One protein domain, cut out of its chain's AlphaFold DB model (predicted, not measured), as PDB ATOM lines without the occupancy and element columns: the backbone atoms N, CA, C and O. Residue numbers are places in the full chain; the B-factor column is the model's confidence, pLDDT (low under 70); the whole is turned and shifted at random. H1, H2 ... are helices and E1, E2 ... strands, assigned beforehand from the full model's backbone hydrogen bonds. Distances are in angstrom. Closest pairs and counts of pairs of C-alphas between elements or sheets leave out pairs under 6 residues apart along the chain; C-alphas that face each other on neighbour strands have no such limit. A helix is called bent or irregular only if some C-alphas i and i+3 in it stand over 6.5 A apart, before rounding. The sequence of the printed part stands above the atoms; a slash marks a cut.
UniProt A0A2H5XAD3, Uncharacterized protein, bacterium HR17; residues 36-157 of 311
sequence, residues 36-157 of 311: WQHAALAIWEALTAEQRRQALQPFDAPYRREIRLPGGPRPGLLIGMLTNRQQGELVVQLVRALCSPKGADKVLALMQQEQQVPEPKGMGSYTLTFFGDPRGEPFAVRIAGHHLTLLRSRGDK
ATOM      1  N   TRP A  36     108.379 217.627 196.592       95.81
ATOM      2  CA  TRP A  36     109.435 217.676 197.606       95.81
ATOM      3  C   TRP A  36     108.891 217.834 199.031       95.81
ATOM      4  O   TRP A  36     109.459 217.266 199.961       95.81
ATOM      5  N   GLN A  37     107.773 218.546 199.210       95.25
ATOM      6  CA  GLN A  37     107.139 218.694 200.517       95.25
ATOM      7  C   GLN A  37     106.436 217.400 200.930       95.25
ATOM      8  O   GLN A  37     106.512 217.022 202.094       95.25
ATOM      9  N   HIS A  38     105.829 216.672 199.987       95.38
ATOM     10  CA  HIS A  38     105.325 215.324 200.262       95.38
ATOM     11  C   HIS A  38     106.441 214.376 200.729       95.38
ATOM     12  O   HIS A  38     106.254 213.666 201.714       95.38
ATOM     13  N   ALA A  39     107.614 214.400 200.085       97.12
ATOM     14  CA  ALA A  39     108.760 213.594 200.516       97.12
ATOM     15  C   ALA A  39     109.278 214.007 201.909       97.12
ATOM     16  O   ALA A  39     109.557 213.156 202.752       97.12
ATOM     17  N   ALA A  40     109.347 215.314 202.182       97.44
ATOM     18  CA  ALA A  40     109.713 215.845 203.492       97.44
ATOM     19  C   ALA A  40     108.727 215.412 204.596       97.44
ATOM     20  O   ALA A  40     109.153 214.985 205.668       97.44
ATOM     21  N   LEU A  41     107.420 215.465 204.316       96.50
ATOM     22  CA  LEU A  41     106.362 214.995 205.214       96.50
ATOM     23  C   LEU A  41     106.441 213.488 205.463       96.50
ATOM     24  O   LEU A  41     106.307 213.059 206.603       96.50
ATOM     25  N   ALA A  42     106.703 212.688 204.427       96.50
ATOM     26  CA  ALA A  42     106.854 211.242 204.577       96.50
ATOM     27  C   ALA A  42     108.002 210.891 205.534       96.50
ATOM     28  O   ALA A  42     107.843 210.025 206.395       96.50
ATOM     29  N   ILE A  43     109.133 211.603 205.441       97.31
ATOM     30  CA  ILE A  43     110.214 211.452 206.418       97.31
ATOM     31  C   ILE A  43     109.743 211.870 207.809       97.31
ATOM     32  O   ILE A  43     109.889 211.095 208.749       97.31
ATOM     33  N   TRP A  44     109.169 213.068 207.942       97.19
ATOM     34  CA  TRP A  44     108.716 213.610 209.224       97.19
ATOM     35  C   TRP A  44     107.783 212.654 209.972       97.19
ATOM     36  O   TRP A  44     107.989 212.388 211.159       97.19
ATOM     37  N   GLU A  45     106.802 212.084 209.274       95.94
ATOM     38  CA  GLU A  45     105.855 211.136 209.858       95.94
ATOM     39  C   GLU A  45     106.518 209.808 210.249       95.94
ATOM     40  O   GLU A  45     106.155 209.227 211.269       95.94
ATOM     41  N   ALA A  46     107.551 209.373 209.525       96.00
ATOM     42  CA  ALA A  46     108.310 208.167 209.845       96.00
ATOM     43  C   ALA A  46     109.310 208.334 211.009       96.00
ATOM     44  O   ALA A  46     109.788 207.331 211.545       96.00
ATOM     45  N   LEU A  47     109.660 209.569 211.392       96.81
ATOM     46  CA  LEU A  47     110.578 209.820 212.504       96.81
ATOM     47  C   LEU A  47     109.916 209.537 213.861       96.81
ATOM     48  O   LEU A  47     108.783 209.942 214.125       96.81
ATOM     49  N   THR A  48     110.677 208.925 214.767       96.81
ATOM     50  CA  THR A  48     110.311 208.825 216.190       96.81
ATOM     51  C   THR A  48     110.306 210.201 216.864       96.81
ATOM     52  O   THR A  48     110.896 211.159 216.362       96.81
ATOM     53  N   ALA A  49     109.698 210.313 218.049       97.06
ATOM     54  CA  ALA A  49     109.688 211.569 218.804       97.06
ATOM     55  C   ALA A  49     111.102 212.106 219.105       97.06
ATOM     56  O   ALA A  49     111.324 213.310 219.017       97.06
ATOM     57  N   GLU A  50     112.063 211.228 219.413       96.88
ATOM     58  CA  GLU A  50     113.460 211.621 219.642       96.88
ATOM     59  C   GLU A  50     114.138 212.097 218.351       96.88
ATOM     60  O   GLU A  50     114.727 213.173 218.321       96.88
ATOM     61  N   GLN A  51     113.973 211.366 217.247       97.62
ATOM     62  CA  GLN A  51     114.511 211.785 215.950       97.62
ATOM     63  C   GLN A  51     113.915 213.122 215.481       97.62
ATOM     64  O   GLN A  51     114.643 213.960 214.954       97.62
ATOM     65  N   ARG A  52     112.613 213.363 215.711       97.56
ATOM     66  CA  ARG A  52     111.971 214.658 215.419       97.56
ATOM     67  C   ARG A  52     112.570 215.789 216.250       97.56
ATOM     68  O   ARG A  52     112.811 216.854 215.692       97.56
ATOM     69  N   ARG A  53     112.850 215.564 217.542       97.00
ATOM     70  CA  ARG A  53     113.524 216.561 218.398       97.00
ATOM     71  C   ARG A  53     114.903 216.945 217.863       97.00
ATOM     72  O   ARG A  53     115.244 218.118 217.896       97.00
ATOM     73  N   GLN A  54     115.671 215.984 217.351       97.19
ATOM     74  CA  GLN A  54     116.996 216.255 216.780       97.19
ATOM     75  C   GLN A  54     116.916 216.940 215.408       97.19
ATOM     76  O   GLN A  54     117.704 217.836 215.101       97.19
ATOM     77  N   ALA A  55     115.960 216.525 214.572       97.88
ATOM     78  CA  ALA A  55     115.817 217.034 213.212       97.88
ATOM     79  C   ALA A  55     115.203 218.442 213.154       97.88
ATOM     80  O   ALA A  55     115.526 219.194 212.235       97.88
ATOM     81  N   LEU A  56     114.320 218.796 214.095       98.19
ATOM     82  CA  LEU A  56     113.591 220.063 214.095       98.19
ATOM     83  C   LEU A  56     114.438 221.217 214.641       98.19
ATOM     84  O   LEU A  56     114.984 221.144 215.737       98.19
ATOM     85  N   GLN A  57     114.474 222.314 213.895       98.25
ATOM     86  CA  GLN A  57     115.099 223.578 214.263       98.25
ATOM     87  C   GLN A  57     114.115 224.743 214.033       98.25
ATOM     88  O   GLN A  57     113.198 224.620 213.209       98.25
ATOM     89  N   PRO A  58     114.283 225.888 214.723       97.50
ATOM     90  CA  PRO A  58     113.498 227.095 214.459       97.50
ATOM     91  C   PRO A  58     113.658 227.575 213.013       97.50
ATOM     92  O   PRO A  58     114.758 227.529 212.464       97.50
ATOM     93  N   PHE A  59     112.585 228.059 212.383       97.75
ATOM     94  CA  PHE A  59     112.645 228.494 210.981       97.75
ATOM     95  C   PHE A  59     113.628 229.656 210.748       97.75
ATOM     96  O   PHE A  59     114.309 229.731 209.724       97.75
ATOM     97  N   ASP A  60     113.727 230.560 211.710       96.19
ATOM     98  CA  ASP A  60     114.587 231.739 211.722       96.19
ATOM     99  C   ASP A  60     115.997 231.473 212.272       96.19
ATOM    100  O   ASP A  60     116.775 232.412 212.441       96.19
ATOM    101  N   ALA A  61     116.365 230.205 212.504       96.62
ATOM    102  CA  ALA A  61     117.692 229.854 212.991       96.62
ATOM    103  C   ALA A  61     118.797 230.491 212.116       96.62
ATOM    104  O   ALA A  61     118.790 230.317 210.889       96.62
ATOM    105  N   PRO A  62     119.792 231.179 212.713       93.12
ATOM    106  CA  PRO A  62     120.768 231.980 211.964       93.12
ATOM    107  C   PRO A  62     121.628 231.134 211.013       93.12
ATOM    108  O   PRO A  62     122.071 231.605 209.970       93.12
ATOM    109  N   TYR A  63     121.815 229.853 211.334       93.06
ATOM    110  CA  TYR A  63     122.570 228.889 210.535       93.06
ATOM    111  C   TYR A  63     121.725 228.153 209.483       93.06
ATOM    112  O   TYR A  63     122.234 227.241 208.824       93.06
ATOM    113  N   ARG A  64     120.435 228.486 209.303       96.00
ATOM    114  CA  ARG A  64     119.576 227.815 208.308       96.00
ATOM    115  C   ARG A  64     120.199 227.876 206.916       96.00
ATOM    116  O   ARG A  64     120.296 226.851 206.246       96.00
ATOM    117  N   ARG A  65     120.678 229.062 206.536       93.62
ATOM    118  CA  ARG A  65     121.279 229.378 205.229       93.62
ATOM    119  C   ARG A  65     122.813 229.292 205.223       93.62
ATOM    120  O   ARG A  65     123.442 229.787 204.297       93.62
ATOM    121  N   GLU A  66     123.417 228.708 206.257       91.19
ATOM    122  CA  GLU A  66     124.872 228.592 206.360       91.19
ATOM    123  C   GLU A  66     125.440 227.712 205.237       91.19
ATOM    124  O   GLU A  66     124.954 226.607 204.984       91.19
ATOM    125  N   ILE A  67     126.514 228.189 204.609       88.94
ATOM    126  CA  ILE A  67     127.394 227.391 203.755       88.94
ATOM    127  C   ILE A  67     128.610 227.019 204.599       88.94
ATOM    128  O   ILE A  67     129.411 227.885 204.943       88.94
ATOM    129  N   ARG A  68     128.746 225.734 204.939       86.06
ATOM    130  CA  ARG A  68     129.849 225.230 205.769       86.06
ATOM    131  C   ARG A  68     130.785 224.341 204.958       86.06
ATOM    132  O   ARG A  68     130.418 223.217 204.617       86.06
ATOM    133  N   LEU A  69     131.978 224.876 204.699       78.69
ATOM    134  CA  LEU A  69     133.100 224.281 203.968       78.69
ATOM    135  C   LEU A  69     134.363 224.631 204.789       78.69
ATOM    136  O   LEU A  69     134.702 225.814 204.820       78.69
ATOM    137  N   PRO A  70     135.026 223.718 205.536       75.81
ATOM    138  CA  PRO A  70     135.126 222.259 205.367       75.81
ATOM    139  C   PRO A  70     134.088 221.439 206.171       75.81
ATOM    140  O   PRO A  70     133.062 221.956 206.616       75.81
ATOM    141  N   GLY A  71     134.319 220.128 206.319       70.12
ATOM    142  CA  GLY A  71     133.509 219.215 207.136       70.12
ATOM    143  C   GLY A  71     133.416 219.600 208.624       70.12
ATOM    144  O   GLY A  71     134.142 220.458 209.114       70.12
ATOM    145  N   GLY A  72     132.491 218.965 209.352       78.81
ATOM    146  CA  GLY A  72     132.252 219.211 210.779       78.81
ATOM    147  C   GLY A  72     130.801 218.946 211.204       78.81
ATOM    148  O   GLY A  72     129.946 218.725 210.338       78.81
ATOM    149  N   PRO A  73     130.500 218.979 212.518       83.12
ATOM    150  CA  PRO A  73     129.146 218.778 213.034       83.12
ATOM    151  C   PRO A  73     128.156 219.784 212.439       83.12
ATOM    152  O   PRO A  73     128.511 220.944 212.217       83.12
ATOM    153  N   ARG A  74     126.913 219.365 212.183       89.12
ATOM    154  CA  ARG A  74     125.834 220.217 211.652       89.12
ATOM    155  C   ARG A  74     124.537 219.968 212.437       89.12
ATOM    156  O   ARG A  74     124.305 218.827 212.826       89.12
ATOM    157  N   PRO A  75     123.695 220.993 212.673       92.12
ATOM    158  CA  PRO A  75     122.395 220.806 213.320       92.12
ATOM    159  C   PRO A  75     121.473 219.905 212.496       92.12
ATOM    160  O   PRO A  75     121.391 220.066 211.275       92.12
ATOM    161  N   GLY A  76     120.730 219.027 213.165       95.94
ATOM    162  CA  GLY A  76     119.797 218.088 212.545       95.94
ATOM    163  C   GLY A  76     120.039 216.645 212.984       95.94
ATOM    164  O   GLY A  76     120.961 216.348 213.739       95.94
ATOM    165  N   LEU A  77     119.203 215.747 212.473       97.31
ATOM    166  CA  LEU A  77     119.335 214.311 212.670       97.31
ATOM    167  C   LEU A  77     120.397 213.765 211.717       97.31
ATOM    168  O   LEU A  77     120.295 213.945 210.504       97.31
ATOM    169  N   LEU A  78     121.390 213.061 212.249       96.25
ATOM    170  CA  LEU A  78     122.348 212.336 211.423       96.25
ATOM    171  C   LEU A  78     121.626 211.205 210.683       96.25
ATOM    172  O   LEU A  78     120.942 210.390 211.302       96.25
ATOM    173  N   ILE A  79     121.771 211.133 209.362       96.88
ATOM    174  CA  ILE A  79     121.056 210.157 208.531       96.88
ATOM    175  C   ILE A  79     121.454 208.725 208.905       96.88
ATOM    176  O   ILE A  79     120.614 207.831 208.852       96.88
ATOM    177  N   GLY A  80     122.680 208.516 209.395       95.12
ATOM    178  CA  GLY A  80     123.131 207.234 209.946       95.12
ATOM    179  C   GLY A  80     122.344 206.740 211.170       95.12
ATOM    180  O   GLY A  80     122.448 205.570 211.516       95.12
ATOM    181  N   MET A  81     121.531 207.590 211.809       94.94
ATOM    182  CA  MET A  81     120.615 207.197 212.892       94.94
ATOM    183  C   MET A  81     119.254 206.694 212.384       94.94
ATOM    184  O   MET A  81     118.399 206.298 213.180       94.94
ATOM    185  N   LEU A  82     119.017 206.735 211.070       95.06
ATOM    186  CA  LEU A  82     117.887 206.079 210.420       95.06
ATOM    187  C   LEU A  82     118.251 204.634 210.077       95.06
ATOM    188  O   LEU A  82     119.400 204.330 209.754       95.06
ATOM    189  N   THR A  83     117.256 203.749 210.056       93.25
ATOM    190  CA  THR A  83     117.456 202.385 209.544       93.25
ATOM    191  C   THR A  83     117.871 202.415 208.070       93.25
ATOM    192  O   THR A  83     117.441 203.292 207.320       93.25
ATOM    193  N   ASN A  84     118.635 201.418 207.611       90.06
ATOM    194  CA  ASN A  84     119.031 201.303 206.195       90.06
ATOM    195  C   ASN A  84     117.826 201.374 205.245       90.06
ATOM    196  O   ASN A  84     117.896 201.987 204.182       90.06
ATOM    197  N   ARG A  85     116.695 200.796 205.666       91.19
ATOM    198  CA  ARG A  85     115.424 200.885 204.949       91.19
ATOM    199  C   ARG A  85     114.937 202.333 204.826       91.19
ATOM    200  O   ARG A  85     114.675 202.781 203.719       91.19
ATOM    201  N   GLN A  86     114.868 203.082 205.928       91.50
ATOM    202  CA  GLN A  86     114.469 204.497 205.908       91.50
ATOM    203  C   GLN A  86     115.425 205.362 205.074       91.50
ATOM    204  O   GLN A  86     114.968 206.267 204.380       91.50
ATOM    205  N   GLN A  87     116.732 205.087 205.102       91.25
ATOM    206  CA  GLN A  87     117.699 205.786 204.249       91.25
ATOM    207  C   GLN A  87     117.401 205.530 202.760       91.25
ATOM    208  O   GLN A  87     117.212 206.474 201.992       91.25
ATOM    209  N   GLY A  88     117.282 204.258 202.363       87.75
ATOM    210  CA  GLY A  88     117.033 203.861 200.974       87.75
ATOM    211  C   GLY A  88     115.644 204.231 200.441       87.75
ATOM    212  O   GLY A  88     115.500 204.494 199.250       87.75
ATOM    213  N   GLU A  89     114.627 204.281 201.302       92.75
ATOM    214  CA  GLU A  89     113.256 204.613 200.905       92.75
ATOM    215  C   GLU A  89     112.981 206.116 201.008       92.75
ATOM    216  O   GLU A  89     112.498 206.708 200.050       92.75
ATOM    217  N   LEU A  90     113.292 206.761 202.135       95.50
ATOM    218  CA  LEU A  90     112.817 208.118 202.417       95.50
ATOM    219  C   LEU A  90     113.830 209.196 202.017       95.50
ATOM    220  O   LEU A  90     113.468 210.164 201.347       95.50
ATOM    221  N   VAL A  91     115.109 209.031 202.375       96.69
ATOM    222  CA  VAL A  91     116.152 210.022 202.041       96.69
ATOM    223  C   VAL A  91     116.390 210.059 200.532       96.69
ATOM    224  O   VAL A  91     116.419 211.138 199.941       96.69
ATOM    225  N   VAL A  92     116.475 208.894 199.882       97.31
ATOM    226  CA  VAL A  92     116.592 208.803 198.416       97.31
ATOM    227  C   VAL A  92     115.389 209.441 197.715       97.31
ATOM    228  O   VAL A  92     115.570 210.163 196.733       97.31
ATOM    229  N   GLN A  93     114.163 209.226 198.209       97.62
ATOM    230  CA  GLN A  93     112.972 209.874 197.646       97.62
ATOM    231  C   GLN A  93     113.008 211.394 197.807       97.62
ATOM    232  O   GLN A  93     112.649 212.102 196.867       97.62
ATOM    233  N   LEU A  94     113.482 211.908 198.947       98.50
ATOM    234  CA  LEU A  94     113.667 213.346 199.128       98.50
ATOM    235  C   LEU A  94     114.693 213.909 198.138       98.50
ATOM    236  O   LEU A  94     114.395 214.897 197.472       98.50
ATOM    237  N   VAL A  95     115.852 213.262 197.964       98.44
ATOM    238  CA  VAL A  95     116.852 213.675 196.958       98.44
ATOM    239  C   VAL A  95     116.241 213.693 195.554       98.44
ATOM    240  O   VAL A  95     116.336 214.695 194.850       98.44
ATOM    241  N   ARG A  96     115.521 212.634 195.163       98.19
ATOM    242  CA  ARG A  96     114.827 212.560 193.865       98.19
ATOM    243  C   ARG A  96     113.720 213.599 193.696       98.19
ATOM    244  O   ARG A  96     113.401 213.962 192.570       98.19
ATOM    245  N   ALA A  97     113.122 214.074 194.784       98.19
ATOM    246  CA  ALA A  97     112.120 215.134 194.739       98.19
ATOM    247  C   ALA A  97     112.740 216.544 194.703       98.19
ATOM    248  O   ALA A  97     112.089 217.488 194.252       98.19
ATOM    249  N   LEU A  98     113.980 216.699 195.178       98.50
ATOM    250  CA  LEU A  98     114.745 217.948 195.133       98.50
ATOM    251  C   LEU A  98     115.522 218.123 193.819       98.50
ATOM    252  O   LEU A  98     115.799 219.255 193.422       98.50
ATOM    253  N   CYS A  99     115.843 217.035 193.128       98.50
ATOM    254  CA  CYS A  99     116.700 217.035 191.948       98.50
ATOM    255  C   CYS A  99     115.963 216.600 190.670       98.50
ATOM    256  O   CYS A  99     114.883 216.014 190.710       98.50
ATOM    257  N   SER A 100     116.556 216.884 189.507       97.88
ATOM    258  CA  SER A 100     116.198 216.197 188.259       97.88
ATOM    259  C   SER A 100     116.663 214.732 188.324       97.88
ATOM    260  O   SER A 100     117.464 214.408 189.198       97.88
ATOM    261  N   PRO A 101     116.245 213.833 187.410       96.38
ATOM    262  CA  PRO A 101     116.771 212.464 187.383       96.38
ATOM    263  C   PRO A 101     118.311 212.417 187.325       96.38
ATOM    264  O   PRO A 101     118.935 211.878 188.233       96.38
ATOM    265  N   LYS A 102     118.923 213.113 186.350       92.50
ATOM    266  CA  LYS A 102     120.390 213.256 186.226       92.50
ATOM    267  C   LYS A 102     121.013 213.852 187.493       92.50
ATOM    268  O   LYS A 102     122.068 213.413 187.938       92.50
ATOM    269  N   GLY A 103     120.384 214.876 188.070       94.75
ATOM    270  CA  GLY A 103     120.879 215.523 189.281       94.75
ATOM    271  C   GLY A 103     120.813 214.626 190.514       94.75
ATOM    272  O   GLY A 103     121.740 214.634 191.317       94.75
ATOM    273  N   ALA A 104     119.755 213.826 190.647       96.25
ATOM    274  CA  ALA A 104     119.593 212.878 191.740       96.25
ATOM    275  C   ALA A 104     120.677 211.801 191.680       96.25
ATOM    276  O   ALA A 104     121.282 211.512 192.707       96.25
ATOM    277  N   ASP A 105     120.979 211.277 190.490       93.25
ATOM    278  CA  ASP A 105     122.065 210.312 190.305       93.25
ATOM    279  C   ASP A 105     123.415 210.916 190.719       93.25
ATOM    280  O   ASP A 105     124.149 210.307 191.499       93.25
ATOM    281  N   LYS A 106     123.704 212.162 190.304       91.31
ATOM    282  CA  LYS A 106     124.924 212.881 190.716       91.31
ATOM    283  C   LYS A 106     125.003 213.089 192.231       91.31
ATOM    284  O   LYS A 106     126.045 212.837 192.831       91.31
ATOM    285  N   VAL A 107     123.917 213.544 192.858       94.00
ATOM    286  CA  VAL A 107     123.867 213.802 194.307       94.00
ATOM    287  C   VAL A 107     124.000 212.507 195.104       94.00
ATOM    288  O   VAL A 107     124.729 212.476 196.090       94.00
ATOM    289  N   LEU A 108     123.340 211.427 194.688       93.62
ATOM    290  CA  LEU A 108     123.441 210.138 195.373       93.62
ATOM    291  C   LEU A 108     124.843 209.535 195.232       93.62
ATOM    292  O   LEU A 108     125.379 209.048 196.226       93.62
ATOM    293  N   ALA A 109     125.458 209.622 194.050       90.25
ATOM    294  CA  ALA A 109     126.844 209.205 193.840       90.25
ATOM    295  C   ALA A 109     127.816 210.008 194.721       90.25
ATOM    296  O   ALA A 109     128.648 209.422 195.411       90.25
ATOM    297  N   LEU A 110     127.651 211.333 194.784       89.38
ATOM    298  CA  LEU A 110     128.401 212.212 195.686       89.38
ATOM    299  C   LEU A 110     128.250 211.766 197.146       89.38
ATOM    300  O   LEU A 110     129.245 211.578 197.843       89.38
ATOM    301  N   MET A 111     127.018 211.542 197.614       91.25
ATOM    302  CA  MET A 111     126.780 211.113 198.994       91.25
ATOM    303  C   MET A 111     127.449 209.769 199.302       91.25
ATOM    304  O   MET A 111     127.924 209.566 200.415       91.25
ATOM    305  N   GLN A 112     127.511 208.852 198.334       87.94
ATOM    306  CA  GLN A 112     128.189 207.561 198.480       87.94
ATOM    307  C   GLN A 112     129.719 207.687 198.532       87.94
ATOM    308  O   GLN A 112     130.365 206.878 199.199       87.94
ATOM    309  N   GLN A 113     130.302 208.696 197.880       84.31
ATOM    310  CA  GLN A 113     131.753 208.919 197.833       84.31
ATOM    311  C   GLN A 113     132.355 209.443 199.150       84.31
ATOM    312  O   GLN A 113     133.579 209.445 199.291       84.31
ATOM    313  N   GLU A 114     131.539 209.827 200.136       84.81
ATOM    314  CA  GLU A 114     132.001 210.292 201.455       84.81
ATOM    315  C   GLU A 114     132.533 209.150 202.335       84.81
ATOM    316  O   GLU A 114     131.956 208.785 203.357       84.81
ATOM    317  N   GLN A 115     133.651 208.557 201.931       81.00
ATOM    318  CA  GLN A 115     134.306 207.461 202.652       81.00
ATOM    319  C   GLN A 115     135.462 207.944 203.538       81.00
ATOM    320  O   GLN A 115     135.920 207.218 204.418       81.00
ATOM    321  N   GLN A 116     135.926 209.177 203.327       80.69
ATOM    322  CA  GLN A 116     137.059 209.788 204.030       80.69
ATOM    323  C   GLN A 116     136.600 210.725 205.162       80.69
ATOM    324  O   GLN A 116     137.169 211.792 205.379       80.69
ATOM    325  N   VAL A 117     135.548 210.327 205.876       80.50
ATOM    326  CA  VAL A 117     134.994 211.048 207.030       80.50
ATOM    327  C   VAL A 117     134.887 210.107 208.238       80.50
ATOM    328  O   VAL A 117     134.857 208.885 208.050       80.50
ATOM    329  N   PRO A 118     134.851 210.634 209.480       83.94
ATOM    330  CA  PRO A 118     134.497 209.832 210.649       83.94
ATOM    331  C   PRO A 118     133.144 209.138 210.466       83.94
ATOM    332  O   PRO A 118     132.276 209.657 209.766       83.94
ATOM    333  N   GLU A 119     132.955 207.982 211.107       85.69
ATOM    334  CA  GLU A 119     131.673 207.278 211.050       85.69
ATOM    335  C   GLU A 119     130.525 208.143 211.601       85.69
ATOM    336  O   GLU A 119     130.719 208.877 212.578       85.69
ATOM    337  N   PRO A 120     129.314 208.028 211.028       87.44
ATOM    338  CA  PRO A 120     128.942 207.183 209.890       87.44
ATOM    339  C   PRO A 120     129.464 207.730 208.551       87.44
ATOM    340  O   PRO A 120     129.415 208.933 208.321       87.44
ATOM    341  N   LYS A 121     129.909 206.849 207.648       89.00
ATOM    342  CA  LYS A 121     130.328 207.194 206.272       89.00
ATOM    343  C   LYS A 121     129.173 207.238 205.264       89.00
ATOM    344  O   LYS A 121     128.033 206.862 205.546       89.00
ATOM    345  N   GLY A 122     129.485 207.684 204.048       89.50
ATOM    346  CA  GLY A 122     128.572 207.728 202.911       89.50
ATOM    347  C   GLY A 122     127.349 208.598 203.199       89.50
ATOM    348  O   GLY A 122     127.445 209.629 203.864       89.50
ATOM    349  N   MET A 123     126.169 208.145 202.765       91.94
ATOM    350  CA  MET A 123     124.894 208.826 203.027       91.94
ATOM    351  C   MET A 123     124.627 209.046 204.524       91.94
ATOM    352  O   MET A 123     124.033 210.058 204.892       91.94
ATOM    353  N   GLY A 124     125.097 208.141 205.386       94.12
ATOM    354  CA  GLY A 124     124.915 208.251 206.829       94.12
ATOM    355  C   GLY A 124     125.606 209.473 207.440       94.12
ATOM    356  O   GLY A 124     125.106 209.995 208.435       94.12
ATOM    357  N   SER A 125     126.692 209.957 206.821       93.44
ATOM    358  CA  SER A 125     127.487 211.118 207.272       93.44
ATOM    359  C   SER A 125     126.755 212.460 207.159       93.44
ATOM    360  O   SER A 125     127.189 213.473 207.713       93.44
ATOM    361  N   TYR A 126     125.641 212.482 206.428       95.25
ATOM    362  CA  TYR A 126     124.852 213.678 206.183       95.25
ATOM    363  C   TYR A 126     123.815 213.887 207.278       95.25
ATOM    364  O   TYR A 126     123.348 212.957 207.928       95.25
ATOM    365  N   THR A 127     123.414 215.138 207.454       96.75
ATOM    366  CA  THR A 127     122.372 215.545 208.396       96.75
ATOM    367  C   THR A 127     121.103 215.914 207.649       96.75
ATOM    368  O   THR A 127     121.156 216.578 206.612       96.75
ATOM    369  N   LEU A 128     119.967 215.485 208.191       98.00
ATOM    370  CA  LEU A 128     118.636 215.912 207.802       98.00
ATOM    371  C   LEU A 128     118.119 216.917 208.834       98.00
ATOM    372  O   LEU A 128     117.986 216.601 210.019       98.00
ATOM    373  N   THR A 129     117.790 218.118 208.380       98.50
ATOM    374  CA  THR A 129     117.247 219.183 209.224       98.50
ATOM    375  C   THR A 129     115.907 219.654 208.674       98.50
ATOM    376  O   THR A 129     115.786 219.937 207.482       98.50
ATOM    377  N   PHE A 130     114.922 219.808 209.552       98.50
ATOM    378  CA  PHE A 130     113.680 220.520 209.281       98.50
ATOM    379  C   PHE A 130     113.716 221.857 210.011       98.50
ATOM    380  O   PHE A 130     114.002 221.912 211.202       98.50
ATOM    381  N   PHE A 131     113.432 222.935 209.300       98.50
ATOM    382  CA  PHE A 131     113.303 224.274 209.853       98.50
ATOM    383  C   PHE A 131     111.822 224.639 209.827       98.50
ATOM    384  O   PHE A 131     111.262 224.825 208.747       98.50
ATOM    385  N   GLY A 132     111.187 224.707 210.996       97.00
ATOM    386  CA  GLY A 132     109.726 224.778 211.095       97.00
ATOM    387  C   GLY A 132     109.020 223.447 210.791       97.00
ATOM    388  O   GLY A 132     109.653 222.430 210.503       97.00
ATOM    389  N   ASP A 133     107.689 223.451 210.886       94.00
ATOM    390  CA  ASP A 133     106.854 222.258 210.703       94.00
ATOM    391  C   ASP A 133     106.572 221.996 209.206       94.00
ATOM    392  O   ASP A 133     105.991 222.863 208.545       94.00
ATOM    393  N   PRO A 134     106.908 220.811 208.654       93.88
ATOM    394  CA  PRO A 134     106.673 220.478 207.242       93.88
ATOM    395  C   PRO A 134     105.197 220.472 206.819       93.88
ATOM    396  O   PRO A 134     104.905 220.455 205.618       93.88
ATOM    397  N   ARG A 135     104.257 220.483 207.774       92.12
ATOM    398  CA  ARG A 135     102.807 220.548 207.525       92.12
ATOM    399  C   ARG A 135     102.312 221.963 207.220       92.12
ATOM    400  O   ARG A 135     101.186 222.106 206.747       92.12
ATOM    401  N   GLY A 136     103.125 222.988 207.473       89.19
ATOM    402  CA  GLY A 136     102.756 224.393 207.310       89.19
ATOM    403  C   GLY A 136     103.803 225.226 206.574       89.19
ATOM    404  O   GLY A 136     104.674 224.708 205.876       89.19
ATOM    405  N   GLU A 137     103.680 226.544 206.727       91.69
ATOM    406  CA  GLU A 137     104.640 227.546 206.265       91.69
ATOM    407  C   GLU A 137     104.830 228.626 207.348       91.69
ATOM    408  O   GLU A 137     103.865 228.945 208.046       91.69
ATOM    409  N   PRO A 138     106.031 229.216 207.479       95.38
ATOM    410  CA  PRO A 138     107.216 228.933 206.677       95.38
ATOM    411  C   PRO A 138     107.903 227.620 207.091       95.38
ATOM    412  O   PRO A 138     107.888 227.221 208.255       95.38
ATOM    413  N   PHE A 139     108.494 226.943 206.109       96.38
ATOM    414  CA  PHE A 139     109.112 225.632 206.285       96.38
ATOM    415  C   PHE A 139     110.348 225.486 205.397       96.38
ATOM    416  O   PHE A 139     110.351 225.965 204.264       96.38
ATOM    417  N   ALA A 140     111.385 224.790 205.866       98.06
ATOM    418  CA  ALA A 140     112.464 224.324 205.005       98.06
ATOM    419  C   ALA A 140     112.963 222.930 205.386       98.06
ATOM    420  O   ALA A 140     112.999 222.565 206.559       98.06
ATOM    421  N   VAL A 141     113.428 222.183 204.389       98.44
ATOM    422  CA  VAL A 141     114.175 220.937 204.584       98.44
ATOM    423  C   VAL A 141     115.599 221.121 204.083       98.44
ATOM    424  O   VAL A 141     115.824 221.721 203.027       98.44
ATOM    425  N   ARG A 142     116.558 220.608 204.853       98.38
ATOM    426  CA  ARG A 142     117.977 220.629 204.518       98.38
ATOM    427  C   ARG A 142     118.578 219.238 204.604       98.38
ATOM    428  O   ARG A 142     118.469 218.596 205.642       98.38
ATOM    429  N   ILE A 143     119.273 218.826 203.549       97.62
ATOM    430  CA  ILE A 143     120.267 217.749 203.618       97.62
ATOM    431  C   ILE A 143     121.636 218.415 203.550       97.62
ATOM    432  O   ILE A 143     121.893 219.144 202.593       97.62
ATOM    433  N   ALA A 144     122.496 218.213 204.549       95.81
ATOM    434  CA  ALA A 144     123.816 218.839 204.574       95.81
ATOM    435  C   ALA A 144     124.911 217.932 205.147       95.81
ATOM    436  O   ALA A 144     124.705 217.239 206.139       95.81
ATOM    437  N   GLY A 145     126.094 217.986 204.543       92.56
ATOM    438  CA  GLY A 145     127.292 217.236 204.918       92.56
ATOM    439  C   GLY A 145     128.533 217.882 204.310       92.56
ATOM    440  O   GLY A 145     128.514 219.069 203.993       92.56
ATOM    441  N   HIS A 146     129.623 217.129 204.186       89.88
ATOM    442  CA  HIS A 146     130.914 217.671 203.757       89.88
ATOM    443  C   HIS A 146     130.895 218.198 202.309       89.88
ATOM    444  O   HIS A 146     131.308 219.339 202.093       89.88
ATOM    445  N   HIS A 147     130.346 217.441 201.350       90.56
ATOM    446  CA  HIS A 147     130.216 217.867 199.945       90.56
ATOM    447  C   HIS A 147     128.793 218.213 199.492       90.56
ATOM    448  O   HIS A 147     128.593 218.515 198.322       90.56
ATOM    449  N   LEU A 148     127.793 218.223 200.378       93.81
ATOM    450  CA  LEU A 148     126.409 218.536 199.995       93.81
ATOM    451  C   LEU A 148     125.788 219.567 200.925       93.81
ATOM    452  O   LEU A 148     125.905 219.486 202.145       93.81
ATOM    453  N   THR A 149     125.035 220.493 200.355       96.62
ATOM    454  CA  THR A 149     123.942 221.182 201.036       96.62
ATOM    455  C   THR A 149     122.816 221.361 200.034       96.62
ATOM    456  O   THR A 149     123.016 221.964 198.990       96.62
ATOM    457  N   LEU A 150     121.630 220.851 200.338       98.19
ATOM    458  CA  LEU A 150     120.404 221.143 199.603       98.19
ATOM    459  C   LEU A 150     119.412 221.729 200.597       98.19
ATOM    460  O   LEU A 150     118.847 220.979 201.389       98.19
ATOM    461  N   LEU A 151     119.224 223.051 200.586       98.31
ATOM    462  CA  LEU A 151     118.188 223.722 201.371       98.31
ATOM    463  C   LEU A 151     117.046 224.170 200.457       98.31
ATOM    464  O   LEU A 151     117.230 225.071 199.639       98.31
ATOM    465  N   ARG A 152     115.851 223.603 200.645       98.06
ATOM    466  CA  ARG A 152     114.634 224.039 199.945       98.06
ATOM    467  C   ARG A 152     113.588 224.509 200.946       98.06
ATOM    468  O   ARG A 152     113.342 223.833 201.942       98.06
ATOM    469  N   SER A 153     112.991 225.668 200.670       96.88
ATOM    470  CA  SER A 153     112.044 226.338 201.567       96.88
ATOM    471  C   SER A 153     110.705 226.610 200.878       96.88
ATOM    472  O   SER A 153     110.659 226.825 199.668       96.88
ATOM    473  N   ARG A 154     109.627 226.655 201.663       94.56
ATOM    474  CA  ARG A 154     108.300 227.173 201.302       94.56
ATOM    475  C   ARG A 154     107.973 228.350 202.227       94.56
ATOM    476  O   ARG A 154     108.398 228.362 203.382       94.56
ATOM    477  N   GLY A 155     107.286 229.365 201.711       93.44
ATOM    478  CA  GLY A 155     107.038 230.610 202.448       93.44
ATOM    479  C   GLY A 155     108.267 231.520 202.636       93.44
ATOM    480  O   GLY A 155     108.219 232.430 203.455       93.44
ATOM    481  N   ASP A 156     109.362 231.307 201.894       94.50
ATOM    482  CA  ASP A 156     110.579 232.140 201.941       94.50
ATOM    483  C   ASP A 156     110.940 232.674 200.552       94.50
ATOM    484  O   ASP A 156     110.805 231.964 199.558       94.50
ATOM    485  N   LYS A 157     111.433 233.910 200.458       94.69
ATOM    486  CA  LYS A 157     111.942 234.469 199.193       94.69
ATOM    487  C   LYS A 157     113.318 233.914 198.824       94.69
ATOM    488  O   LYS A 157     113.681 233.958 197.653       94.69
TER     489      LYS A 157
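This is residues 36 to 157 of the 311 residues of an uncharacterized protein of bacterium HR17 (UniProt A0A2H5XAD3). A small antiparallel sheet of three strands has two helices, H1 and H3, side by side across one face, while a long unnamed loop, residues 56 to 83, swings past the E1 edge and over the other face. H2 sits beside the strands near E1, H4 folds back from the end of H3, and the short H5 leads into E1. The printed part has 122 residues with five named helices followed by three strands, in the order H1 H2 H3 H4 H5 E1 E2 E3; the class is mixed, helices and strands. The sheet runs E1 E2 E3. The whole is compact, with a radius of gyration of the C-alphas of 13.2 A, and rounded, spanning 36 by 29 by 27 A.

E1, residues 127 to 131, E2, residues 139 to 144, and E3, residues 148 to 154, form a meander, each strand the antiparallel neighbour of the one before. N 129 and O 142 are 2.9 A apart and N 150 and O 143 are 2.8 A apart, both within hydrogen-bond range. Residues 56 to 57 pair parallel with residues 130 to 131 of E1, and residues 77 to 78 pair antiparallel with residues 127 to 128. H1, residues 36 to 46, runs across the strands over E1 and E2 at a height over the sheet of 9.8 A. H3, residues 84 to 98, lies on the same face and touches H1, opposite ways at a shallow tilt of 21 degrees; their closest C-alphas, of Trp 36 and Ala 97, are 4.7 A apart. H2, residues 49 to 55, is on the sheet on the same face as H1 but over none of the strands; its closest C-alpha pair with E1, Ala 55 and Thr 129, is 4.8 A apart. H4, residues 101 to 113, forms a helical hairpin with H3, at a steep tilt of 44 degrees; their closest C-alphas, of Arg 96 and Ala 104, are 5.2 A apart. H4 only grazes the sheet, with residues 107 to 111. H5, residues 122 to 125, is not on the sheet but touches H4, the C-alphas of Gln 112 and Gly 122 being closest at 4.5 A. Each O i to N i+4 pair is within hydrogen-bond range in H1, H2 and H4, against 9 of 11 in H3; H5 is too short for such a pair.

E3 measures 20.1 A from first to last C-alpha and ends at C-alpha 154, (108.300, 227.173, 201.302); E2 measures 16.3 A and E1 12.7 A. H3 measures 20.4 A, H4 18.6 A and H1 15.5 A, with H1 beginning at C-alpha 36, (109.435, 217.676, 197.606). H3 is neither bent nor irregular, but only just: C-alphas 88 and 91 are 6.3 A apart.

The two C-alphas farthest apart, of Gln 116 and Gly 136, are 37.4 A apart. The printed part has no cut. The link from H2 to H3, 28 residues, is long. Mean pLDDT of the printed part is 93.5, and no printed residue is under 70.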